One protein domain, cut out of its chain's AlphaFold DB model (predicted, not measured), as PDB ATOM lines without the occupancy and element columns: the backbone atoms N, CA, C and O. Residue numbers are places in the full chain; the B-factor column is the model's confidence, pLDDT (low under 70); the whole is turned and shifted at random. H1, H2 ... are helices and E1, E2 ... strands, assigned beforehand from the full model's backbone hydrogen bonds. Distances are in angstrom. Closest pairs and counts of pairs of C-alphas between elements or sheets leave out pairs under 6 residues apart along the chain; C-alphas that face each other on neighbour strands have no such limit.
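What this domain is: This is residues 215 to 392 of the 600 residues of an uncharacterized protein of viral metagenome (UniProt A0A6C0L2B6). What does the model look like? A strongly twisted sheet of seven strands curls round helix H2 on one face, while H6 covers part of the other face. H1 packs by the edge strand E9 at one end, and the small hairpin E4 and E5 sits near E7 toward the other. What is it made of? The 178 printed residues, class mixed, hold seven named helices and nine named strands in the order H1 E1 H2 E2 E3 E4 E5 H3 H4 E6 E7 H5 H6 E8 H7 E9; the large sheet, E6 E7 E3 E2 E8 E1 E9, is mixed. The whole is compact, with a radius of gyration of the C-alphas of 15.5 A and spans of 43 by 39 by 31 A.

How they stand to each other: Which strands pair? E7, residues 325 to 332, is antiparallel to E6, residues 319 to 322 (N 320 to O 327, 2.9 A), its hairpin partner, and to E3, residues 274 to 280 (N 330 to O 277, 2.8 A); E3 forms a hairpin with E2, residues 266 to 271 (N 269 to O 276, 2.8 A). E8, residues 361 to 364, is parallel to E2 (N 268 to O 362, 2.8 A) and to E1, residues 240 to 242 (N 241 to O 361, 2.8 A), and E1 to E9, residues 387 to 390, at 7 degrees (N 242 to O 387, 2.8 A). Apart from E3, E4, residues 288 to 292, forms a hairpin with E5, residues 298 to 300 (N 289 to O 299, 2.7 A). Where are the helices? The sheet curls round H2, residues 249 to 261, with the closest C-alphas, Ala 256 and Ser 267 of E2, 5.0 A apart; H6, residues 344 to 355, is on the opposite face, over E2 and E8, at a height over the sheet of 9.6 A. H1, residues 216 to 230, is on the sheet and only just touches H2, with 3 pairs of C-alphas within 8 A, the closest Met 217 and Ile 255, 7.3 A. H3, residues 304 to 309, H4, residues 312 to 317, H5, residues 334 to 337, and H7, residues 366 to 370, only graze the sheet. Are the helix backbones complete? Every O i to N i+4 pair is within hydrogen-bond range in H1, H2 and H6; H3 and H4 have 0 of 2 but 2 of 3 O i to N i+3 pairs, H7 has 0 of 1 and 0 of 2, and H5 is too short for an i+4 pair.

Where its parts are: Where do the anchors lie? H1, 21.3 A long, begins at C-alpha 216 (135.299, -36.445, -255.679), and E9 ends at C-alpha 390 (139.780, -28.767, -259.369). Which others are long? E7 measures 22.5 A, E3 19.6 A, H2 18.5 A, E2 16.3 A and H6 16.1 A.

The domain as a whole: How large is it? The C-alphas farthest apart, Ser 290 and Asn 392, are 45.3 A apart, and the printed part has no cut. Where is it loose or uncertain? The link from H7 to E9, residues 371 to 386, is long. The pLDDT is under 70 at residues 247, 272 to 273, 312 to 316, 334 to 344 and 366 to 382.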
ATOM      1  N   ASP A 215     136.431 -40.485-258.167       90.44
ATOM      2  CA  ASP A 215     135.315 -39.811-257.503       90.44
ATOM      3  C   ASP A 215     135.818 -38.644-256.642       90.44
ATOM      4  O   ASP A 215     136.994 -38.550-256.288       90.44
ATOM      5  N   TYR A 216     134.919 -37.720-256.296       89.00
ATOM      6  CA  TYR A 216     135.299 -36.445-255.679       89.00
ATOM      7  C   TYR A 216     136.082 -36.610-254.360       89.00
ATOM      8  O   TYR A 216     137.125 -35.984-254.177       89.00
ATOM      9  N   MET A 217     135.606 -37.463-253.447       92.56
ATOM     10  CA  MET A 217     136.292 -37.695-252.167       92.56
ATOM     11  C   MET A 217     137.585 -38.498-252.336       92.56
ATOM     12  O   MET A 217     138.542 -38.274-251.600       92.56
ATOM     13  N   ASP A 218     137.659 -39.380-253.329       94.69
ATOM     14  CA  ASP A 218     138.889 -40.119-253.622       94.69
ATOM     15  C   ASP A 218     139.944 -39.214-254.261       94.69
ATOM     16  O   ASP A 218     141.120 -39.308-253.928       94.69
ATOM     17  N   SER A 219     139.518 -38.254-255.084       93.12
ATOM     18  CA  SER A 219     140.362 -37.169-255.591       93.12
ATOM     19  C   SER A 219     140.938 -36.314-254.457       93.12
ATOM     20  O   SER A 219     142.127 -35.992-254.472       93.12
ATOM     21  N   LEU A 220     140.120 -35.980-253.446       95.00
ATOM     22  CA  LEU A 220     140.577 -35.270-252.245       95.00
ATOM     23  C   LEU A 220     141.641 -36.082-251.498       95.00
ATOM     24  O   LEU A 220     142.703 -35.546-251.178       95.00
ATOM     25  N   ARG A 221     141.374 -37.367-251.236       96.81
ATOM     26  CA  ARG A 221     142.322 -38.269-250.559       96.81
ATOM     27  C   ARG A 221     143.620 -38.402-251.338       96.81
ATOM     28  O   ARG A 221     144.691 -38.316-250.746       96.81
ATOM     29  N   GLU A 222     143.542 -38.557-252.655       96.88
ATOM     30  CA  GLU A 222     144.712 -38.641-253.528       96.88
ATOM     31  C   GLU A 222     145.549 -37.355-253.468       96.88
ATOM     32  O   GLU A 222     146.766 -37.423-253.280       96.88
ATOM     33  N   MET A 223     144.916 -36.176-253.533       96.88
ATOM     34  CA  MET A 223     145.608 -34.897-253.337       96.88
ATOM     35  C   MET A 223     146.315 -34.849-251.975       96.88
ATOM     36  O   MET A 223     147.520 -34.596-251.917       96.88
ATOM     37  N   LEU A 224     145.593 -35.104-250.879       97.81
ATOM     38  CA  LEU A 224     146.143 -35.006-249.524       97.81
ATOM     39  C   LEU A 224     147.242 -36.047-249.266       97.81
ATOM     40  O   LEU A 224     148.248 -35.726-248.632       97.81
ATOM     41  N   ASN A 225     147.115 -37.260-249.812       97.75
ATOM     42  CA  ASN A 225     148.156 -38.288-249.763       97.75
ATOM     43  C   ASN A 225     149.418 -37.848-250.505       97.75
ATOM     44  O   ASN A 225     150.516 -38.006-249.976       97.75
ATOM     45  N   ARG A 226     149.294 -37.246-251.692       97.06
ATOM     46  CA  ARG A 226     150.457 -36.724-252.425       97.06
ATOM     47  C   ARG A 226     151.147 -35.591-251.680       97.06
ATOM     48  O   ARG A 226     152.373 -35.604-251.600       97.06
ATOM     49  N   ILE A 227     150.381 -34.660-251.106       97.50
ATOM     50  CA  ILE A 227     150.932 -33.586-250.269       97.50
ATOM     51  C   ILE A 227     151.681 -34.199-249.080       97.50
ATOM     52  O   ILE A 227     152.865 -33.921-248.895       97.50
ATOM     53  N   LYS A 228     151.037 -35.109-248.340       97.62
ATOM     54  CA  LYS A 228     151.622 -35.826-247.197       97.62
ATOM     55  C   LYS A 228     152.919 -36.551-247.566       97.62
ATOM     56  O   LYS A 228     153.898 -36.447-246.833       97.62
ATOM     57  N   CYS A 229     152.944 -37.259-248.693       96.56
ATOM     58  CA  CYS A 229     154.140 -37.937-249.191       96.56
ATOM     59  C   CYS A 229     155.248 -36.940-249.551       96.56
ATOM     60  O   CYS A 229     156.397 -37.151-249.170       96.56
ATOM     61  N   SER A 230     154.910 -35.837-250.229       96.00
ATOM     62  CA  SER A 230     155.878 -34.787-250.579       96.00
ATOM     63  C   SER A 230     156.458 -34.072-249.354       96.00
ATOM     64  O   SER A 230     157.602 -33.629-249.389       96.00
ATOM     65  N   ASP A 231     155.698 -34.028-248.259       97.19
ATOM     66  CA  ASP A 231     156.087 -33.413-246.989       97.19
ATOM     67  C   ASP A 231     156.759 -34.409-246.016       97.19
ATOM     68  O   ASP A 231     157.005 -34.078-244.858       97.19
ATOM     69  N   GLY A 232     157.083 -35.631-246.461       94.88
ATOM     70  CA  GLY A 232     157.836 -36.608-245.662       94.88
ATOM     71  C   GLY A 232     156.996 -37.434-244.680       94.88
ATOM     72  O   GLY A 232     157.531 -37.959-243.707       94.88
ATOM     73  N   GLY A 233     155.691 -37.573-244.926       94.75
ATOM     74  CA  GLY A 233     154.795 -38.458-244.173       94.75
ATOM     75  C   GLY A 233     153.750 -37.744-243.317       94.75
ATOM     76  O   GLY A 233     152.808 -38.391-242.863       94.75
ATOM     77  N   THR A 234     153.838 -36.426-243.147       94.94
ATOM     78  CA  THR A 234     152.811 -35.584-242.504       94.94
ATOM     79  C   THR A 234     152.679 -34.280-243.272       94.94
ATOM     80  O   THR A 234     153.694 -33.729-243.678       94.94
ATOM     81  N   ILE A 235     151.461 -33.764-243.446       97.50
ATOM     82  CA  ILE A 235     151.251 -32.497-244.160       97.50
ATOM     83  C   ILE A 235     151.908 -31.356-243.372       97.50
ATOM     84  O   ILE A 235     151.643 -31.171-242.183       97.50
ATOM     85  N   ASN A 236     152.771 -30.592-244.037       96.56
ATOM     86  CA  ASN A 236     153.540 -29.520-243.417       96.56
ATOM     87  C   ASN A 236     152.593 -28.430-242.876       96.56
ATOM     88  O   ASN A 236     151.730 -27.969-243.623       96.56
ATOM     89  N   PRO A 237     152.767 -27.942-241.631       95.38
ATOM     90  CA  PRO A 237     151.928 -26.886-241.060       95.38
ATOM     91  C   PRO A 237     151.796 -25.625-241.918       95.38
ATOM     92  O   PRO A 237     150.769 -24.954-241.880       95.38
ATOM     93  N   LYS A 238     152.800 -25.308-242.743       93.44
ATOM     94  CA  LYS A 238     152.763 -24.166-243.667       93.44
ATOM     95  C   LYS A 238     151.807 -24.360-244.849       93.44
ATOM     96  O   LYS A 238     151.499 -23.380-245.523       93.44
ATOM     97  N   ARG A 239     151.335 -25.584-245.111       94.19
ATOM     98  CA  ARG A 239     150.391 -25.872-246.197       94.19
ATOM     99  C   ARG A 239     149.087 -25.138-245.956       94.19
ATOM    100  O   ARG A 239     148.522 -25.152-244.853       94.19
ATOM    101  N   PHE A 240     148.611 -24.493-247.009       92.44
ATOM    102  CA  PHE A 240     147.317 -23.845-247.027       92.44
ATOM    103  C   PHE A 240     146.562 -24.315-248.261       92.44
ATOM    104  O   PHE A 240     146.919 -23.979-249.385       92.44
ATOM    105  N   ILE A 241     145.556 -25.150-248.042       93.12
ATOM    106  CA  ILE A 241     144.965 -25.983-249.082       93.12
ATOM    107  C   ILE A 241     143.557 -25.486-249.376       93.12
ATOM    108  O   ILE A 241     142.776 -25.214-248.466       93.12
ATOM    109  N   PHE A 242     143.215 -25.392-250.654       90.00
ATOM    110  CA  PHE A 242     141.859 -25.099-251.086       90.00
ATOM    111  C   PHE A 242     141.197 -26.341-251.681       90.00
ATOM    112  O   PHE A 242     141.568 -26.809-252.757       90.00
ATOM    113  N   ALA A 243     140.186 -26.868-250.997       89.94
ATOM    114  CA  ALA A 243     139.424 -28.028-251.447       89.94
ATOM    115  C   ALA A 243     137.957 -27.624-251.647       89.94
ATOM    116  O   ALA A 243     137.155 -27.682-250.709       89.94
ATOM    117  N   PRO A 244     137.588 -27.166-252.853       82.31
ATOM    118  CA  PRO A 244     136.232 -26.732-253.124       82.31
ATOM    119  C   PRO A 244     135.287 -27.931-253.072       82.31
ATOM    120  O   PRO A 244     135.611 -28.921-253.709       82.31
ATOM    121  N   GLY A 245     134.158 -27.878-252.359       74.81
ATOM    122  CA  GLY A 245     133.178 -28.973-252.356       74.81
ATOM    123  C   GLY A 245     132.240 -28.976-253.556       74.81
ATOM    124  O   GLY A 245     132.243 -28.066-254.384       74.81
ATOM    125  N   ILE A 246     131.433 -30.032-253.651       74.69
ATOM    126  CA  ILE A 246     130.293 -30.086-254.573       74.69
ATOM    127  C   ILE A 246     129.240 -29.073-254.066       74.69
ATOM    128  O   ILE A 246     129.269 -28.667-252.910       74.69
ATOM    129  N   ILE A 247     128.298 -28.636-254.908       68.62
ATOM    130  CA  ILE A 247     127.302 -27.578-254.608       68.62
ATOM    131  C   ILE A 247     126.578 -27.757-253.244       68.62
ATOM    132  O   ILE A 247     126.087 -26.785-252.666       68.62
ATOM    133  N   THR A 248     126.525 -28.973-252.689       78.19
ATOM    134  CA  THR A 248     125.864 -29.290-251.416       78.19
ATOM    135  C   THR A 248     126.698 -28.927-250.183       78.19
ATOM    136  O   THR A 248     127.921 -29.089-250.150       78.19
ATOM    137  N   LYS A 249     126.028 -28.469-249.116       82.06
ATOM    138  CA  LYS A 249     126.677 -28.135-247.836       82.06
ATOM    139  C   LYS A 249     127.361 -29.348-247.216       82.06
ATOM    140  O   LYS A 249     128.453 -29.217-246.674       82.06
ATOM    141  N   GLU A 250     126.732 -30.506-247.340       87.12
ATOM    142  CA  GLU A 250     127.167 -31.790-246.803       87.12
ATOM    143  C   GLU A 250     128.535 -32.178-247.363       87.12
ATOM    144  O   GLU A 250     129.390 -32.639-246.615       87.12
ATOM    145  N   SER A 251     128.793 -31.895-248.645       87.50
ATOM    146  CA  SER A 251     130.096 -32.191-249.245       87.50
ATOM    147  C   SER A 251     131.235 -31.395-248.596       87.50
ATOM    148  O   SER A 251     132.324 -31.931-248.406       87.50
ATOM    149  N   HIS A 252     130.980 -30.149-248.180       88.69
ATOM    150  CA  HIS A 252     131.955 -29.331-247.456       88.69
ATOM    151  C   HIS A 252     132.285 -29.921-246.085       88.69
ATOM    152  O   HIS A 252     133.448 -29.939-245.688       88.69
ATOM    153  N   TYR A 253     131.277 -30.435-245.380       91.19
ATOM    154  CA  TYR A 253     131.492 -31.127-244.113       91.19
ATOM    155  C   TYR A 253     132.259 -32.433-244.311       91.19
ATOM    156  O   TYR A 253     133.217 -32.663-243.585       91.19
ATOM    157  N   SER A 254     131.951 -33.224-245.343       92.75
ATOM    158  CA  SER A 254     132.711 -34.444-245.647       92.75
ATOM    159  C   SER A 254     134.193 -34.165-245.925       92.75
ATOM    160  O   SER A 254     135.053 -34.885-245.426       92.75
ATOM    161  N   ILE A 255     134.511 -33.100-246.672       93.69
ATOM    162  CA  ILE A 255     135.901 -32.666-246.905       93.69
ATOM    163  C   ILE A 255     136.573 -32.297-245.588       93.69
ATOM    164  O   ILE A 255     137.705 -32.709-245.332       93.69
ATOM    165  N   ALA A 256     135.887 -31.495-244.774       95.19
ATOM    166  CA  ALA A 256     136.423 -30.989-243.525       95.19
ATOM    167  C   ALA A 256     136.650 -32.112-242.504       95.19
ATOM    168  O   ALA A 256     137.701 -32.152-241.875       95.19
ATOM    169  N   GLU A 257     135.712 -33.045-242.367       95.31
ATOM    170  CA  GLU A 257     135.837 -34.203-241.478       95.31
ATOM    171  C   GLU A 257     136.985 -35.116-241.909       95.31
ATOM    172  O   GLU A 257     137.869 -35.389-241.102       95.31
ATOM    173  N   GLU A 258     137.043 -35.510-243.187       95.94
ATOM    174  CA  GLU A 258     138.130 -36.346-243.718       95.94
ATOM    175  C   GLU A 258     139.496 -35.678-243.491       95.94
ATOM    176  O   GLU A 258     140.425 -36.281-242.954       95.94
ATOM    177  N   SER A 259     139.613 -34.397-243.844       96.94
ATOM    178  CA  SER A 259     140.871 -33.656-243.718       96.94
ATOM    179  C   SER A 259     141.290 -33.464-242.259       96.94
ATOM    180  O   SER A 259     142.481 -33.509-241.947       96.94
ATOM    181  N   THR A 260     140.328 -33.264-241.357       97.12
ATOM    182  CA  THR A 260     140.594 -33.058-239.928       97.12
ATOM    183  C   THR A 260     140.964 -34.363-239.236       97.12
ATOM    184  O   THR A 260     141.988 -34.426-238.555       97.12
ATOM    185  N   ASN A 261     140.181 -35.419-239.444       94.94
ATOM    186  CA  ASN A 261     140.334 -36.684-238.727       94.94
ATOM    187  C   ASN A 261     141.518 -37.497-239.263       94.94
ATOM    188  O   ASN A 261     142.360 -37.957-238.491       94.94
ATOM    189  N   VAL A 262     141.647 -37.610-240.588       94.94
ATOM    190  CA  VAL A 262     142.651 -38.483-241.223       94.94
ATOM    191  C   VAL A 262     143.981 -37.759-241.435       94.94
ATOM    192  O   VAL A 262     145.052 -38.339-241.240       94.94
ATOM    193  N   TYR A 263     143.932 -36.481-241.819       96.31
ATOM    194  CA  TYR A 263     145.114 -35.718-242.235       96.31
ATOM    195  C   TYR A 263     145.569 -34.658-241.225       96.31
ATOM    196  O   TYR A 263     146.587 -34.007-241.458       96.31
ATOM    197  N   GLN A 264     144.873 -34.528-240.087       95.81
ATOM    198  CA  GLN A 264     145.211 -33.606-238.994       95.81
ATOM    199  C   GLN A 264     145.256 -32.126-239.429       95.81
ATOM    200  O   GLN A 264     145.955 -31.298-238.830       95.81
ATOM    201  N   CYS A 265     144.492 -31.787-240.471       97.25
ATOM    202  CA  CYS A 265     144.297 -30.417-240.924       97.25
ATOM    203  C   CYS A 265     143.286 -29.685-240.042       97.25
ATOM    204  O   CYS A 265     142.320 -30.263-239.555       97.25
ATOM    205  N   ILE A 266     143.456 -28.377-239.908       97.31
ATOM    206  CA  ILE A 266     142.380 -27.496-239.461       97.31
ATOM    207  C   ILE A 266     141.511 -27.187-240.665       97.31
ATOM    208  O   ILE A 266     141.999 -26.649-241.662       97.31
ATOM    209  N   SER A 267     140.229 -27.514-240.574       96.06
ATOM    210  CA  SER A 267     139.307 -27.324-241.687       96.06
ATOM    211  C   SER A 267     138.406 -26.127-241.447       96.06
ATOM    212  O   SER A 267     137.673 -26.072-240.464       96.06
ATOM    213  N   VAL A 268     138.446 -25.165-242.363       92.56
ATOM    214  CA  VAL A 268     137.628 -23.952-242.324       92.56
ATOM    215  C   VAL A 268     136.533 -24.069-243.378       92.56
ATOM    216  O   VAL A 268     136.810 -24.109-244.577       92.56
ATOM    217  N   ILE A 269     135.285 -24.116-242.924       89.69
ATOM    218  CA  ILE A 269     134.097 -24.220-243.767       89.69
ATOM    219  C   ILE A 269     133.413 -22.858-243.824       89.69
ATOM    220  O   ILE A 269     132.992 -22.325-242.796       89.69
ATOM    221  N   VAL A 270     133.247 -22.316-245.028       81.00
ATOM    222  CA  VAL A 270     132.590 -21.019-245.245       81.00
ATOM    223  C   VAL A 270     131.340 -21.195-246.102       81.00
ATOM    224  O   VAL A 270     131.406 -21.379-247.321       81.00
ATOM    225  N   ASN A 271     130.171 -21.090-245.476       75.94
ATOM    226  CA  ASN A 271     128.892 -21.307-246.145       75.94
ATOM    227  C   ASN A 271     127.917 -20.129-245.967       75.94
ATOM    228  O   ASN A 271     128.146 -19.168-245.235       75.94
ATOM    229  N   SER A 272     126.803 -20.204-246.706       66.56
ATOM    230  CA  SER A 272     125.463 -19.912-246.179       66.56
ATOM    231  C   SER A 272     125.331 -19.197-244.835       66.56
ATOM    232  O   SER A 272     125.121 -17.985-244.726       66.56
ATOM    233  N   ASP A 273     125.395 -20.082-243.858       69.25
ATOM    234  CA  ASP A 273     124.889 -20.096-242.498       69.25
ATOM    235  C   ASP A 273     125.939 -19.713-241.463       69.25
ATOM    236  O   ASP A 273     125.575 -19.372-240.341       69.25
ATOM    237  N   GLY A 274     127.219 -19.727-241.824       75.12
ATOM    238  CA  GLY A 274     128.267 -19.516-240.846       75.12
ATOM    239  C   GLY A 274     129.670 -19.749-241.372       75.12
ATOM    240  O   GLY A 274     129.888 -20.194-242.505       75.12
ATOM    241  N   LEU A 275     130.606 -19.445-240.480       84.00
ATOM    242  CA  LEU A 275     131.965 -19.953-240.507       84.00
ATOM    243  C   LEU A 275     132.042 -21.090-239.487       84.00
ATOM    244  O   LEU A 275     131.729 -20.893-238.309       84.00
ATOM    245  N   HIS A 276     132.491 -22.258-239.930       89.81
ATOM    246  CA  HIS A 276     132.765 -23.385-239.046       89.81
ATOM    247  C   HIS A 276     134.247 -23.717-239.107       89.81
ATOM    248  O   HIS A 276     134.831 -23.750-240.190       89.81
ATOM    249  N   VAL A 277     134.852 -23.966-237.951       93.25
ATOM    250  CA  VAL A 277     136.237 -24.427-237.867       93.25
ATOM    251  C   VAL A 277     136.254 -25.779-237.183       93.25
ATOM    252  O   VAL A 277     135.809 -25.901-236.041       93.25
ATOM    253  N   LEU A 278     136.758 -26.785-237.891       95.81
ATOM    254  CA  LEU A 278     136.998 -28.115-237.354       95.81
ATOM    255  C   LEU A 278     138.472 -28.237-236.970       95.81
ATOM    256  O   LEU A 278     139.358 -27.897-237.760       95.81
ATOM    257  N   LEU A 279     138.721 -28.710-235.751       96.44
ATOM    258  CA  LEU A 279     140.059 -28.937-235.208       96.44
ATOM    259  C   LEU A 279     140.237 -30.423-234.883       96.44
ATOM    260  O   LEU A 279     139.307 -31.035-234.342       96.44
ATOM    261  N   PRO A 280     141.419 -31.004-235.140       95.81
ATOM    262  CA  PRO A 280     141.681 -32.389-234.778       95.81
ATOM    263  C   PRO A 280     141.595 -32.566-233.261       95.81
ATOM    264  O   PRO A 280     142.058 -31.715-232.500       95.81
ATOM    265  N   TYR A 281     141.039 -33.687-232.797       93.00
ATOM    266  CA  TYR A 281     140.939 -33.950-231.357       93.00
ATOM    267  C   TYR A 281     142.317 -34.046-230.681       93.00
ATOM    268  O   TYR A 281     142.476 -33.642-229.531       93.00
ATOM    269  N   GLY A 282     143.331 -34.498-231.430       90.50
ATOM    270  CA  GLY A 282     144.740 -34.533-231.026       90.50
ATOM    271  C   GLY A 282     145.504 -33.214-231.202       90.50
ATOM    272  O   GLY A 282     146.731 -33.240-231.294       90.50
ATOM    273  N   ILE A 283     144.818 -32.068-231.301       94.50
ATOM    274  CA  ILE A 283     145.473 -30.755-231.383       94.50
ATOM    275  C   ILE A 283     146.404 -30.522-230.178       94.50
ATOM    276  O   ILE A 283     146.136 -30.989-229.069       94.50
ATOM    277  N   LYS A 284     147.517 -29.803-230.391       94.19
ATOM    278  CA  LYS A 284     148.520 -29.563-229.338       94.19
ATOM    279  C   LYS A 284     147.881 -28.942-228.094       94.19
ATOM    280  O   LYS A 284     147.063 -28.033-228.199       94.19
ATOM    281  N   GLU A 285     148.346 -29.366-226.921       92.00
ATOM    282  CA  GLU A 285     147.796 -28.957-225.622       92.00
ATOM    283  C   GLU A 285     147.797 -27.436-225.401       92.00
ATOM    284  O   GLU A 285     146.896 -26.909-224.758       92.00
ATOM    285  N   ILE A 286     148.752 -26.715-225.999       94.25
ATOM    286  CA  ILE A 286     148.815 -25.244-225.959       94.25
ATOM    287  C   ILE A 286     147.569 -24.562-226.543       94.25
ATOM    288  O   ILE A 286     147.307 -23.404-226.234       94.25
ATOM    289  N   TYR A 287     146.811 -25.268-227.384       94.31
ATOM    290  CA  TYR A 287     145.572 -24.782-227.981       94.31
ATOM    291  C   TYR A 287     144.335 -25.214-227.197       94.31
ATOM    292  O   TYR A 287     143.227 -24.854-227.589       94.31
ATOM    293  N   LEU A 288     144.492 -25.945-226.093       92.69
ATOM    294  CA  LEU A 288     143.401 -26.368-225.226       92.69
ATOM    295  C   LEU A 288     143.298 -25.459-223.999       92.69
ATOM    296  O   LEU A 288     144.284 -25.074-223.374       92.69
ATOM    297  N   SER A 289     142.066 -25.135-223.638       88.31
ATOM    298  CA  SER A 289     141.729 -24.364-222.451       88.31
ATOM    299  C   SER A 289     142.056 -25.156-221.184       88.31
ATOM    300  O   SER A 289     142.072 -26.390-221.169       88.31
ATOM    301  N   SER A 290     142.297 -24.448-220.084       86.25
ATOM    302  CA  SER A 290     142.278 -25.047-218.745       86.25
ATOM    303  C   SER A 290     140.863 -25.453-218.312       86.25
ATOM    304  O   SER A 290     140.714 -26.253-217.393       86.25
ATOM    305  N   ILE A 291     139.833 -24.923-218.977       82.56
ATOM    306  CA  ILE A 291     138.425 -25.229-218.722       82.56
ATOM    307  C   ILE A 291     138.060 -26.564-219.382       82.56
ATOM    308  O   ILE A 291     138.378 -26.803-220.550       82.56
ATOM    309  N   VAL A 292     137.347 -27.404-218.632       82.38
ATOM    310  CA  VAL A 292     136.751 -28.654-219.116       82.38
ATOM    311  C   VAL A 292     135.243 -28.502-219.318       82.38
ATOM    312  O   VAL A 292     134.590 -27.734-218.610       82.38
ATOM    313  N   ASN A 293     134.688 -29.215-220.295       80.75
ATOM    314  CA  ASN A 293     133.244 -29.287-220.521       80.75
ATOM    315  C   ASN A 293     132.554 -30.226-219.505       80.75
ATOM    316  O   ASN A 293     133.193 -30.821-218.634       80.75
ATOM    317  N   SER A 294     131.234 -30.399-219.635       78.62
ATOM    318  CA  SER A 294     130.439 -31.315-218.798       78.62
ATOM    319  C   SER A 294     130.880 -32.784-218.863       78.62
ATOM    320  O   SER A 294     130.551 -33.562-217.972       78.62
ATOM    321  N   GLN A 295     131.622 -33.164-219.901       79.75
ATOM    322  CA  GLN A 295     132.175 -34.494-220.134       79.75
ATOM    323  C   GLN A 295     133.626 -34.618-219.628       79.75
ATOM    324  O   GLN A 295     134.266 -35.639-219.861       79.75
ATOM    325  N   ASN A 296     134.137 -33.609-218.909       83.25
ATOM    326  CA  ASN A 296     135.513 -33.525-218.407       83.25
ATOM    327  C   ASN A 296     136.587 -33.506-219.518       83.25
ATOM    328  O   ASN A 296     137.735 -33.893-219.299       83.25
ATOM    329  N   GLU A 297     136.227 -33.045-220.716       83.38
ATOM    330  CA  GLU A 297     137.137 -32.869-221.850       83.38
ATOM    331  C   GLU A 297     137.577 -31.400-221.934       83.38
ATOM    332  O   GLU A 297     136.760 -30.484-221.798       83.38
ATOM    333  N   ARG A 298     138.873 -31.153-222.160       86.25
ATOM    334  CA  ARG A 298     139.390 -29.790-222.363       86.25
ATOM    335  C   ARG A 298     138.896 -29.260-223.702       86.25
ATOM    336  O   ARG A 298     138.980 -29.949-224.714       86.25
ATOM    337  N   VAL A 299     138.403 -28.029-223.713       86.25
ATOM    338  CA  VAL A 299     137.892 -27.403-224.940       86.25
ATOM    339  C   VAL A 299     138.985 -26.607-225.652       86.25
ATOM    340  O   VAL A 299     139.875 -26.082-224.984       86.25
ATOM    341  N   PRO A 300     138.934 -26.438-226.981       90.12
ATOM    342  CA  PRO A 300     139.881 -25.582-227.678       90.12
ATOM    343  C   PRO A 300     139.737 -24.117-227.273       90.12
ATOM    344  O   PRO A 300     138.637 -23.579-227.145       90.12
ATOM    345  N   THR A 301     140.876 -23.456-227.137       90.62
ATOM    346  CA  THR A 301     140.969 -21.999-227.211       90.62
ATOM    347  C   THR A 301     140.833 -21.550-228.664       90.62
ATOM    348  O   THR A 301     141.105 -22.306-229.601       90.62
ATOM    349  N   TYR A 302     140.391 -20.315-228.858       87.19
ATOM    350  CA  TYR A 302     140.206 -19.711-230.173       87.19
ATOM    351  C   TYR A 302     140.707 -18.259-230.163       87.19
ATOM    352  O   TYR A 302     140.916 -17.702-229.078       87.19
ATOM    353  N   PRO A 303     140.940 -17.647-231.342       87.44
ATOM    354  CA  PRO A 303     141.517 -16.311-231.423       87.44
ATOM    355  C   PRO A 303     140.663 -15.268-230.678       87.44
ATOM    356  O   PRO A 303     139.443 -15.255-230.873       87.44
ATOM    357  N   PRO A 304     141.271 -14.355-229.890       87.00
ATOM    358  CA  PRO A 304     140.550 -13.266-229.221       87.00
ATOM    359  C   PRO A 304     139.719 -12.406-230.176       87.00
ATOM    360  O   PRO A 304     138.605 -12.011-229.845       87.00
ATOM    361  N   SER A 305     140.215 -12.198-231.400       82.56
ATOM    362  CA  SER A 305     139.512 -11.477-232.470       82.56
ATOM    363  C   SER A 305     138.184 -12.118-232.889       82.56
ATOM    364  O   SER A 305     137.390 -11.481-233.570       82.56
ATOM    365  N   MET A 306     137.918 -13.368-232.494       84.81
ATOM    366  CA  MET A 306     136.703 -14.104-232.848       84.81
ATOM    367  C   MET A 306     135.735 -14.284-231.666       84.81
ATOM    368  O   MET A 306     134.720 -14.964-231.822       84.81
ATOM    369  N   TYR A 307     136.014 -13.692-230.496       84.56
ATOM    370  CA  TYR A 307     135.230 -13.902-229.267       84.56
ATOM    371  C   TYR A 307     133.775 -13.466-229.393       84.56
ATOM    372  O   TYR A 307     132.874 -14.241-229.078       84.56
ATOM    373  N   GLU A 308     133.538 -12.272-229.927       77.81
ATOM    374  CA  GLU A 308     132.188 -11.722-230.098       77.81
ATOM    375  C   GLU A 308     131.354 -12.512-231.110       77.81
ATOM    376  O   GLU A 308     130.125 -12.495-231.081       77.81
ATOM    377  N   SER A 309     132.033 -13.247-231.990       75.81
ATOM    378  CA  SER A 309     131.399 -14.040-233.033       75.81
ATOM    379  C   SER A 309     131.164 -15.488-232.664       75.81
ATOM    380  O   SER A 309     130.462 -16.203-233.383       75.81
ATOM    381  N   PHE A 310     131.742 -15.957-231.566       79.81
ATOM    382  CA  PHE A 310     131.574 -17.332-231.148       79.81
ATOM    383  C   PHE A 310     130.150 -17.560-230.626       79.81
ATOM    384  O   PHE A 310     129.668 -16.861-229.732       79.81
ATOM    385  N   ASN A 311     129.454 -18.565-231.166       74.81
ATOM    386  CA  ASN A 311     128.113 -18.895-230.696       74.81
ATOM    387  C   ASN A 311     128.190 -19.638-229.352       74.81
ATOM    388  O   ASN A 311     128.224 -20.870-229.300       74.81
ATOM    389  N   SER A 312     128.183 -18.873-228.258       68.19
ATOM    390  CA  SER A 312     128.318 -19.384-226.891       68.19
ATOM    391  C   SER A 312     127.234 -20.391-226.485       68.19
ATOM    392  O   SER A 312     127.454 -21.204-225.591       68.19
ATOM    393  N   ARG A 313     126.089 -20.420-227.183       65.69
ATOM    394  CA  ARG A 313     125.017 -21.401-226.938       65.69
ATOM    395  C   ARG A 313     125.414 -22.837-227.304       65.69
ATOM    396  O   ARG A 313     124.758 -23.765-226.846       65.69
ATOM    397  N   ASN A 314     126.491 -23.029-228.072       67.44
ATOM    398  CA  ASN A 314     126.954 -24.344-228.529       67.44
ATOM    399  C   ASN A 314     128.135 -24.917-227.718       67.44
ATOM    400  O   ASN A 314     128.714 -25.917-228.137       67.44
ATOM    401  N   TRP A 315     128.485 -24.342-226.559       68.31
ATOM    402  CA  TRP A 315     129.607 -24.817-225.724       68.31
ATOM    403  C   TRP A 315     129.539 -26.310-225.362       68.31
ATOM    404  O   TRP A 315     130.569 -26.974-225.281       68.31
ATOM    405  N   ASN A 316     128.332 -26.854-225.188       64.31
ATOM    406  CA  ASN A 316     128.142 -28.250-224.783       64.31
ATOM    407  C   ASN A 316     128.302 -29.260-225.935       64.31
ATOM    408  O   ASN A 316     128.430 -30.450-225.671       64.31
ATOM    409  N   ASN A 317     128.330 -28.796-227.191       74.62
ATOM    410  CA  ASN A 317     128.400 -29.633-228.397       74.62
ATOM    411  C   ASN A 317     129.670 -29.338-229.212       74.62
ATOM    412  O   ASN A 317     129.644 -29.319-230.440       74.62
ATOM    413  N   LEU A 318     130.773 -29.035-228.522       82.50
ATOM    414  CA  LEU A 318     132.046 -28.722-229.168       82.50
ATOM    415  C   LEU A 318     132.771 -29.956-229.689       82.50
ATOM    416  O   LEU A 318     133.511 -29.828-230.655       82.50
ATOM    417  N   VAL A 319     132.583 -31.112-229.056       86.94
ATOM    418  CA  VAL A 319     133.164 -32.384-229.492       86.94
ATOM    419  C   VAL A 319     132.106 -33.132-230.290       86.94
ATOM    420  O   VAL A 319     131.060 -33.492-229.754       86.94
ATOM    421  N   GLU A 320     132.378 -33.353-231.570       89.00
ATOM    422  CA  GLU A 320     131.552 -34.180-232.448       89.00
ATOM    423  C   GLU A 320     132.276 -35.500-232.747       89.00
ATOM    424  O   GLU A 320     133.477 -35.657-232.502       89.00
ATOM    425  N   SER A 321     131.528 -36.494-233.221       85.88
ATOM    426  CA  SER A 321     132.081 -37.777-233.646       85.88
ATOM    427  C   SER A 321     131.480 -38.186-234.979       85.88
ATOM    428  O   SER A 321     130.259 -38.182-235.133       85.88
ATOM    429  N   SER A 322     132.333 -38.561-235.927       86.88
ATOM    430  CA  SER A 322     131.941 -39.045-237.252       86.88
ATOM    431  C   SER A 322     132.853 -40.202-237.634       86.88
ATOM    432  O   SER A 322     134.064 -40.126-237.449       86.88
ATOM    433  N   GLY A 323     132.276 -41.323-238.078       80.50
ATOM    434  CA  GLY A 323     133.054 -42.513-238.449       80.50
ATOM    435  C   GLY A 323     133.854 -43.167-237.310       80.50
ATOM    436  O   GLY A 323     134.710 -43.999-237.586       80.50
ATOM    437  N   GLY A 324     133.583 -42.820-236.046       84.25
ATOM    438  CA  GLY A 324     134.343 -43.283-234.876       84.25
ATOM    439  C   GLY A 324     135.454 -42.328-234.424       84.25
ATOM    440  O   GLY A 324     135.953 -42.480-233.310       84.25
ATOM    441  N   ASP A 325     135.773 -41.310-235.223       89.38
ATOM    442  CA  ASP A 325     136.766 -40.292-234.890       89.38
ATOM    443  C   ASP A 325     136.115 -39.074-234.234       89.38
ATOM    444  O   ASP A 325     135.037 -38.629-234.635       89.38
ATOM    445  N   LYS A 326     136.794 -38.521-233.224       91.81
ATOM    446  CA  LYS A 326     136.403 -37.276-232.559       91.81
ATOM    447  C   LYS A 326     137.092 -36.077-233.206       91.81
ATOM    448  O   LYS A 326     138.265 -36.152-233.569       91.81
ATOM    449  N   PHE A 327     136.397 -34.945-233.245       93.75
ATOM    450  CA  PHE A 327     136.962 -33.641-233.598       93.75
ATOM    451  C   PHE A 327     136.245 -32.525-232.845       93.75
ATOM    452  O   PHE A 327     135.128 -32.704-232.355       93.75
ATOM    453  N   TYR A 328     136.885 -31.359-232.763       93.88
ATOM    454  CA  TYR A 328     136.230 -30.170-232.238       93.88
ATOM    455  C   TYR A 328     135.590 -29.365-233.361       93.88
ATOM    456  O   TYR A 328     136.210 -29.188-234.407       93.88
ATOM    457  N   LYS A 329     134.400 -28.813-233.131       93.38
ATOM    458  CA  LYS A 329     133.695 -27.950-234.084       93.38
ATOM    459  C   LYS A 329     133.310 -26.625-233.449       93.38
ATOM    460  O   LYS A 329     132.417 -26.535-232.609       93.38
ATOM    461  N   LEU A 330     133.965 -25.569-233.910       90.50
ATOM    462  CA  LEU A 330     133.694 -24.199-233.503       90.50
ATOM    463  C   LEU A 330     132.741 -23.554-234.512       90.50
ATOM    464  O   LEU A 330     133.005 -23.555-235.714       90.50
ATOM    465  N   ASN A 331     131.633 -23.005-234.016       88.31
ATOM    466  CA  ASN A 331     130.615 -22.351-234.833       88.31
ATOM    467  C   ASN A 331     130.650 -20.845-234.579       88.31
ATOM    468  O   ASN A 331     130.379 -20.402-233.459       88.31
ATOM    469  N   PHE A 332     130.927 -20.068-235.621       83.00
ATOM    470  CA  PHE A 332     130.950 -18.616-235.530       83.00
ATOM    471  C   PHE A 332     129.767 -18.014-236.284       83.00
ATOM    472  O   PHE A 332     129.478 -18.377-237.431       83.00
ATOM    473  N   ASN A 333     129.065 -17.094-235.622       73.62
ATOM    474  CA  ASN A 333     127.986 -16.345-236.233       73.62
ATOM    475  C   ASN A 333     128.568 -15.414-237.292       73.62
ATOM    476  O   ASN A 333     129.458 -14.604-237.052       73.62
ATOM    477  N   LYS A 334     128.027 -15.540-238.492       63.72
ATOM    478  CA  LYS A 334     128.453 -14.760-239.634       63.72
ATOM    479  C   LYS A 334     128.080 -13.286-239.526       63.72
ATOM    480  O   LYS A 334     128.844 -12.465-239.996       63.72
ATOM    481  N   LYS A 335     126.940 -12.941-238.916       59.03
ATOM    482  CA  LYS A 335     126.498 -11.538-238.818       59.03
ATOM    483  C   LYS A 335     127.426 -10.673-237.962       59.03
ATOM    484  O   LYS A 335     127.460  -9.479-238.158       59.03
ATOM    485  N   SER A 336     128.160 -11.270-237.029       54.38
ATOM    486  CA  SER A 336     129.146 -10.574-236.192       54.38
ATOM    487  C   SER A 336     130.561 -10.614-236.778       54.38
ATOM    488  O   SER A 336     131.390  -9.794-236.411       54.38
ATOM    489  N   LEU A 337     130.839 -11.567-237.677       53.03
ATOM    490  CA  LEU A 337     132.090 -11.637-238.442       53.03
ATOM    491  C   LEU A 337     132.064 -10.781-239.707       53.03
ATOM    492  O   LEU A 337     133.137 -10.559-240.253       53.03
ATOM    493  N   ILE A 338     130.859 -10.424-240.175       52.16
ATOM    494  CA  ILE A 338     130.567  -9.708-241.417       52.16
ATOM    495  C   ILE A 338     129.779  -8.447-241.126       52.16
ATOM    496  O   ILE A 338     128.583  -8.383-241.412       52.16
ATOM    497  N   ASN A 339     130.448  -7.482-240.502       45.06
ATOM    498  CA  ASN A 339     129.880  -6.155-240.295       45.06
ATOM    499  C   ASN A 339     130.423  -5.130-241.301       45.06
ATOM    500  O   ASN A 339     129.802  -4.084-241.432       45.06
ATOM    501  N   GLU A 340     131.503  -5.402-242.051       44.84
ATOM    502  CA  GLU A 340     132.073  -4.411-242.978       44.84
ATOM    503  C   GLU A 340     132.649  -5.052-244.258       44.84
ATOM    504  O   GLU A 340     133.355  -6.059-244.233       44.84
ATOM    505  N   ASN A 341     132.372  -4.431-245.406       47.50
ATOM    506  CA  ASN A 341     132.560  -4.936-246.775       47.50
ATOM    507  C   ASN A 341     134.005  -5.269-247.246       47.50
ATOM    508  O   ASN A 341     134.202  -5.585-248.423       47.50
ATOM    509  N   ASP A 342     135.024  -5.297-246.378       46.41
ATOM    510  CA  ASP A 342     136.430  -5.488-246.776       46.41
ATOM    511  C   ASP A 342     137.079  -6.770-246.204       46.41
ATOM    512  O   ASP A 342     137.354  -6.889-245.010       46.41
ATOM    513  N   ASN A 343     137.451  -7.701-247.102       57.09
ATOM    514  CA  ASN A 343     138.457  -8.771-246.919       57.09
ATOM    515  C   ASN A 343     138.401  -9.592-245.604       57.09
ATOM    516  O   ASN A 343     139.410 -10.161-245.177       57.09
ATOM    517  N   GLU A 344     137.236  -9.722-244.973       66.94
ATOM    518  CA  GLU A 344     137.090 -10.410-243.682       66.94
ATOM    519  C   GLU A 344     137.472 -11.884-243.739       66.94
ATOM    520  O   GLU A 344     138.037 -12.398-242.779       66.94
ATOM    521  N   PHE A 345     137.274 -12.556-244.880       74.81
ATOM    522  CA  PHE A 345     137.801 -13.909-245.066       74.81
ATOM    523  C   PHE A 345     139.303 -13.956-244.774       74.81
ATOM    524  O   PHE A 345     139.760 -14.819-244.033       74.81
ATOM    525  N   TRP A 346     140.073 -13.007-245.309       76.56
ATOM    526  CA  TRP A 346     141.512 -12.971-245.105       76.56
ATOM    527  C   TRP A 346     141.894 -12.586-243.676       76.56
ATOM    528  O   TRP A 346     142.846 -13.159-243.157       76.56
ATOM    529  N   LYS A 347     141.126 -11.713-243.008       77.31
ATOM    530  CA  LYS A 347     141.302 -11.408-241.572       77.31
ATOM    531  C   LYS A 347     141.038 -12.637-240.691       77.31
ATOM    532  O   LYS A 347     141.802 -12.918-239.766       77.31
ATOM    533  N   ILE A 348     139.987 -13.395-241.005       79.69
ATOM    534  CA  ILE A 348     139.632 -14.648-240.331       79.69
ATOM    535  C   ILE A 348     140.735 -15.673-240.556       79.69
ATOM    536  O   ILE A 348     141.297 -16.179-239.593       79.69
ATOM    537  N   ILE A 349     141.094 -15.952-241.810       85.56
ATOM    538  CA  ILE A 349     142.154 -16.907-242.139       85.56
ATOM    539  C   ILE A 349     143.476 -16.501-241.494       85.56
ATOM    540  O   ILE A 349     144.183 -17.372-241.000       85.56
ATOM    541  N   GLN A 350     143.801 -15.210-241.457       86.62
ATOM    542  CA  GLN A 350     144.980 -14.712-240.762       86.62
ATOM    543  C   GLN A 350     144.911 -15.007-239.264       86.62
ATOM    544  O   GLN A 350     145.844 -15.603-238.736       86.62
ATOM    545  N   SER A 351     143.788 -14.707-238.609       88.31
ATOM    546  CA  SER A 351     143.584 -15.018-237.187       88.31
ATOM    547  C   SER A 351     143.707 -16.523-236.910       88.31
ATOM    548  O   SER A 351     144.409 -16.931-235.990       88.31
ATOM    549  N   VAL A 352     143.076 -17.362-237.739       90.62
ATOM    550  CA  VAL A 352     143.139 -18.833-237.663       90.62
ATOM    551  C   VAL A 352     144.578 -19.324-237.861       90.62
ATOM    552  O   VAL A 352     145.050 -20.162-237.095       90.62
ATOM    553  N   ARG A 353     145.292 -18.800-238.865       91.00
ATOM    554  CA  ARG A 353     146.663 -19.194-239.222       91.00
ATOM    555  C   ARG A 353     147.691 -18.775-238.181       91.00
ATOM    556  O   ARG A 353     148.607 -19.544-237.910       91.00
ATOM    557  N   GLU A 354     147.575 -17.570-237.641       90.94
ATOM    558  CA  GLU A 354     148.479 -17.061-236.607       90.94
ATOM    559  C   GLU A 354     148.264 -17.796-235.285       90.94
ATOM    560  O   GLU A 354     149.236 -18.160-234.619       90.94
ATOM    561  N   PHE A 355     147.000 -18.055-234.934       93.44
ATOM    562  CA  PHE A 355     146.648 -18.725-233.693       93.44
ATOM    563  C   PHE A 355     146.992 -20.214-233.741       93.44
ATOM    564  O   PHE A 355     147.791 -20.666-232.932       93.44
ATOM    565  N   TRP A 356     146.489 -20.972-234.719       93.88
ATOM    566  CA  TRP A 356     146.766 -22.408-234.854       93.88
ATOM    567  C   TRP A 356     147.876 -22.710-235.877       93.88
ATOM    568  O   TRP A 356     147.729 -23.530-236.786       93.88
ATOM    569  N   LYS A 357     149.022 -22.042-235.726       93.56
ATOM    570  CA  LYS A 357     150.153 -22.079-236.677       93.56
ATOM    571  C   LYS A 357     150.822 -23.444-236.870       93.56
ATOM    572  O   LYS A 357     151.576 -23.628-237.822       93.56
ATOM    573  N   ASP A 358     150.591 -24.377-235.951       95.00
ATOM    574  CA  ASP A 358     151.214 -25.704-235.944       95.00
ATOM    575  C   ASP A 358     150.478 -26.746-236.789       95.00
ATOM    576  O   ASP A 358     150.932 -27.889-236.868       95.00
ATOM    577  N   ASN A 359     149.369 -26.371-237.422       95.94
ATOM    578  CA  ASN A 359     148.570 -27.274-238.232       95.94
ATOM    579  C   ASN A 359     148.429 -26.746-239.666       95.94
ATOM    580  O   ASN A 359     148.312 -25.533-239.880       95.94
ATOM    581  N   PRO A 360     148.409 -27.645-240.664       96.69
ATOM    582  CA  PRO A 360     148.004 -27.265-242.005       96.69
ATOM    583  C   PRO A 360     146.540 -26.833-241.983       96.69
ATOM    584  O   PRO A 360     145.741 -27.348-241.201       96.69
ATOM    585  N   ILE A 361     146.181 -25.888-242.850       95.81
ATOM    586  CA  ILE A 361     144.797 -25.416-242.961       95.81
ATOM    587  C   ILE A 361     144.254 -25.830-244.315       95.81
ATOM    588  O   ILE A 361     144.913 -25.623-245.336       95.81
ATOM    589  N   ILE A 362     143.036 -26.353-244.320       94.81
ATOM    590  CA  ILE A 362     142.245 -26.575-245.521       94.81
ATOM    591  C   ILE A 362     140.986 -25.713-245.472       94.81
ATOM    592  O   ILE A 362     140.327 -25.599-244.440       94.81
ATOM    593  N   VAL A 363     140.656 -25.078-246.591       91.19
ATOM    594  CA  VAL A 363     139.444 -24.268-246.735       91.19
ATOM    595  C   VAL A 363     138.514 -24.944-247.720       91.19
ATOM    596  O   VAL A 363     138.923 -25.343-248.812       91.19
ATOM    597  N   THR A 364     137.244 -25.011-247.344       89.44
ATOM    598  CA  THR A 364     136.160 -25.501-248.184       89.44
ATOM    599  C   THR A 364     134.902 -24.650-247.974       89.44
ATOM    600  O   THR A 364     134.810 -23.881-247.016       89.44
ATOM    601  N   GLY A 365     133.927 -24.741-248.875       80.06
ATOM    602  CA  GLY A 365     132.650 -24.039-248.725       80.06
ATOM    603  C   GLY A 365     132.143 -23.353-249.987       80.06
ATOM    604  O   GLY A 365     132.898 -22.737-250.732       80.06
ATOM    605  N   SER A 366     130.825 -23.384-250.172       62.53
ATOM    606  CA  SER A 366     130.114 -22.907-251.373       62.53
ATOM    607  C   SER A 366     130.425 -21.456-251.762       62.53
ATOM    608  O   SER A 366     130.419 -21.102-252.942       62.53
ATOM    609  N   ARG A 367     130.699 -20.589-250.778       54.56
ATOM    610  CA  ARG A 367     130.899 -19.147-250.999       54.56
ATOM    611  C   ARG A 367     132.327 -18.774-251.391       54.56
ATOM    612  O   ARG A 367     132.498 -17.813-252.132       54.56
ATOM    613  N   CYS A 368     133.328 -19.531-250.946       51.28
ATOM    614  CA  CYS A 368     134.735 -19.273-251.275       51.28
ATOM    615  C   CYS A 368     135.057 -19.519-252.753       51.28
ATOM    616  O   CYS A 368     135.973 -18.922-253.309       51.28
ATOM    617  N   ILE A 369     134.296 -20.426-253.359       49.22
ATOM    618  CA  ILE A 369     134.639 -21.141-254.582       49.22
ATOM    619  C   ILE A 369     134.120 -20.412-255.820       49.22
ATOM    620  O   ILE A 369     134.883 -20.063-256.717       49.22
ATOM    621  N   GLU A 370     132.828 -20.104-255.853       49.75
ATOM    622  CA  GLU A 370     132.205 -19.486-257.027       49.75
ATOM    623  C   GLU A 370     132.385 -17.951-257.068       49.75
ATOM    624  O   GLU A 370     132.213 -17.339-258.122       49.75
ATOM    625  N   ARG A 371     132.684 -17.297-255.930       52.81
ATOM    626  CA  ARG A 371     132.190 -15.926-255.659       52.81
ATOM    627  C   ARG A 371     133.180 -14.941-255.025       52.81
ATOM    628  O   ARG A 371     132.761 -14.102-254.240       52.81
ATOM    629  N   GLY A 372     134.473 -14.982-255.344       51.34
ATOM    630  CA  GLY A 372     135.282 -13.763-255.151       51.34
ATOM    631  C   GLY A 372     136.561 -13.854-254.334       51.34
ATOM    632  O   GLY A 372     137.336 -12.908-254.416       51.34
ATOM    633  N   ILE A 373     136.834 -14.934-253.595       58.25
ATOM    634  CA  ILE A 373     138.072 -14.988-252.803       58.25
ATOM    635  C   ILE A 373     139.255 -15.041-253.768       58.25
ATOM    636  O   ILE A 373     139.419 -15.991-254.538       58.25
ATOM    637  N   THR A 374     140.057 -13.977-253.777       57.34
ATOM    638  CA  THR A 374     141.383 -14.017-254.386       57.34
ATOM    639  C   THR A 374     142.177 -15.039-253.597       57.34
ATOM    640  O   THR A 374     142.194 -14.969-252.378       57.34
ATOM    641  N   ILE A 375     142.796 -16.013-254.260       64.81
ATOM    642  CA  ILE A 375     143.524 -17.118-253.606       64.81
ATOM    643  C   ILE A 375     144.860 -16.630-253.002       64.81
ATOM    644  O   ILE A 375     145.498 -17.303-252.193       64.81
ATOM    645  N   GLN A 376     145.247 -15.395-253.312       64.06
ATOM    646  CA  GLN A 376     146.309 -14.682-252.615       64.06
ATOM    647  C   GLN A 376     145.715 -13.549-251.785       64.06
ATOM    648  O   GLN A 376     144.835 -12.816-252.257       64.06
ATOM    649  N   ASN A 377     146.195 -13.421-250.547       67.44
ATOM    650  CA  ASN A 377     145.843 -12.304-249.691       67.44
ATOM    651  C   ASN A 377     146.489 -11.033-250.266       67.44
ATOM    652  O   ASN A 377     147.720 -10.940-250.284       67.44
ATOM    653  N   PRO A 378     145.697 -10.046-250.724       60.00
ATOM    654  CA  PRO A 378     146.241  -8.830-251.328       60.00
ATOM    655  C   PRO A 378     147.076  -8.005-250.338       60.00
ATOM    656  O   PRO A 378     147.933  -7.234-250.756       60.00
ATOM    657  N   ASN A 379     146.864  -8.203-249.034       63.62
ATOM    658  CA  ASN A 379     147.481  -7.425-247.964       63.62
ATOM    659  C   ASN A 379     148.631  -8.170-247.271       63.62
ATOM    660  O   ASN A 379     149.374  -7.567-246.500       63.62
ATOM    661  N   ASN A 380     148.788  -9.478-247.507       68.75
ATOM    662  CA  ASN A 380     149.807 -10.278-246.836       68.75
ATOM    663  C   ASN A 380     150.335 -11.401-247.737       68.75
ATOM    664  O   ASN A 380     149.762 -12.489-247.802       68.75
ATOM    665  N   LYS A 381     151.497 -11.164-248.359       66.25
ATOM    666  CA  LYS A 381     152.164 -12.131-249.249       66.25
ATOM    667  C   LYS A 381     152.492 -13.473-248.567       66.25
ATOM    668  O   LYS A 381     152.690 -14.465-249.263       66.25
ATOM    669  N   MET A 382     152.540 -13.522-247.231       68.44
ATOM    670  CA  MET A 382     152.842 -14.741-246.469       68.44
ATOM    671  C   MET A 382     151.637 -15.677-246.332       68.44
ATOM    672  O   MET A 382     151.819 -16.848-246.001       68.44
ATOM    673  N   ILE A 383     150.414 -15.193-246.578       75.88
ATOM    674  CA  ILE A 383     149.189 -15.991-246.464       75.88
ATOM    675  C   ILE A 383     148.592 -16.176-247.860       75.88
ATOM    676  O   ILE A 383     147.835 -15.349-248.366       75.88
ATOM    677  N   ARG A 384     148.941 -17.296-248.488       80.50
ATOM    678  CA  ARG A 384     148.459 -17.700-249.813       80.50
ATOM    679  C   ARG A 384     148.225 -19.198-249.837       80.50
ATOM    680  O   ARG A 384     148.901 -19.931-249.113       80.50
ATOM    681  N   PHE A 385     147.286 -19.654-250.656       85.94
ATOM    682  CA  PHE A 385     147.121 -21.091-250.845       85.94
ATOM    683  C   PHE A 385     148.351 -21.681-251.545       85.94
ATOM    684  O   PHE A 385     148.872 -21.107-252.500       85.94
ATOM    685  N   THR A 386     148.816 -22.819-251.045       90.44
ATOM    686  CA  THR A 386     149.931 -23.601-251.595       90.44
ATOM    687  C   THR A 386     149.437 -24.679-252.551       90.44
ATOM    688  O   THR A 386     150.130 -25.036-253.502       90.44
ATOM    689  N   ASP A 387     148.217 -25.170-252.323       92.25
ATOM    690  CA  ASP A 387     147.630 -26.288-253.051       92.25
ATOM    691  C   ASP A 387     146.124 -26.057-253.246       92.25
ATOM    692  O   ASP A 387     145.456 -25.459-252.398       92.25
ATOM    693  N   GLY A 388     145.578 -26.534-254.359       90.12
ATOM    694  CA  GLY A 388     144.158 -26.441-254.668       90.12
ATOM    695  C   GLY A 388     143.664 -27.621-255.493       90.12
ATOM    696  O   GLY A 388     144.403 -28.146-256.320       90.12
ATOM    697  N   MET A 389     142.409 -28.026-255.306       89.38
ATOM    698  CA  MET A 389     141.789 -29.085-256.112       89.38
ATOM    699  C   MET A 389     140.774 -28.519-257.107       89.38
ATOM    700  O   MET A 389     139.929 -27.704-256.743       89.38
ATOM    701  N   LEU A 390     140.802 -29.002-258.350       86.44
ATOM    702  CA  LEU A 390     139.780 -28.767-259.369       86.44
ATOM    703  C   LEU A 390     139.233 -30.109-259.859       86.44
ATOM    704  O   LEU A 390     139.857 -30.807-260.651       86.44
ATOM    705  N   HIS A 391     138.042 -30.472-259.386       83.69
ATOM    706  CA  HIS A 391     137.426 -31.755-259.712       83.69
ATOM    707  C   HIS A 391     136.392 -31.653-260.848       83.69
ATOM    708  O   HIS A 391     135.646 -30.674-260.917       83.69
ATOM    709  N   ASN A 392     136.256 -32.725-261.643       74.81
ATOM    710  CA  ASN A 392     135.316 -32.872-262.771       74.81
ATOM    711  C   ASN A 392     133.858 -32.475-262.441       74.81
ATOM    712  O   ASN A 392     133.134 -31.953-263.290       74.81
TER     713      ASN A 392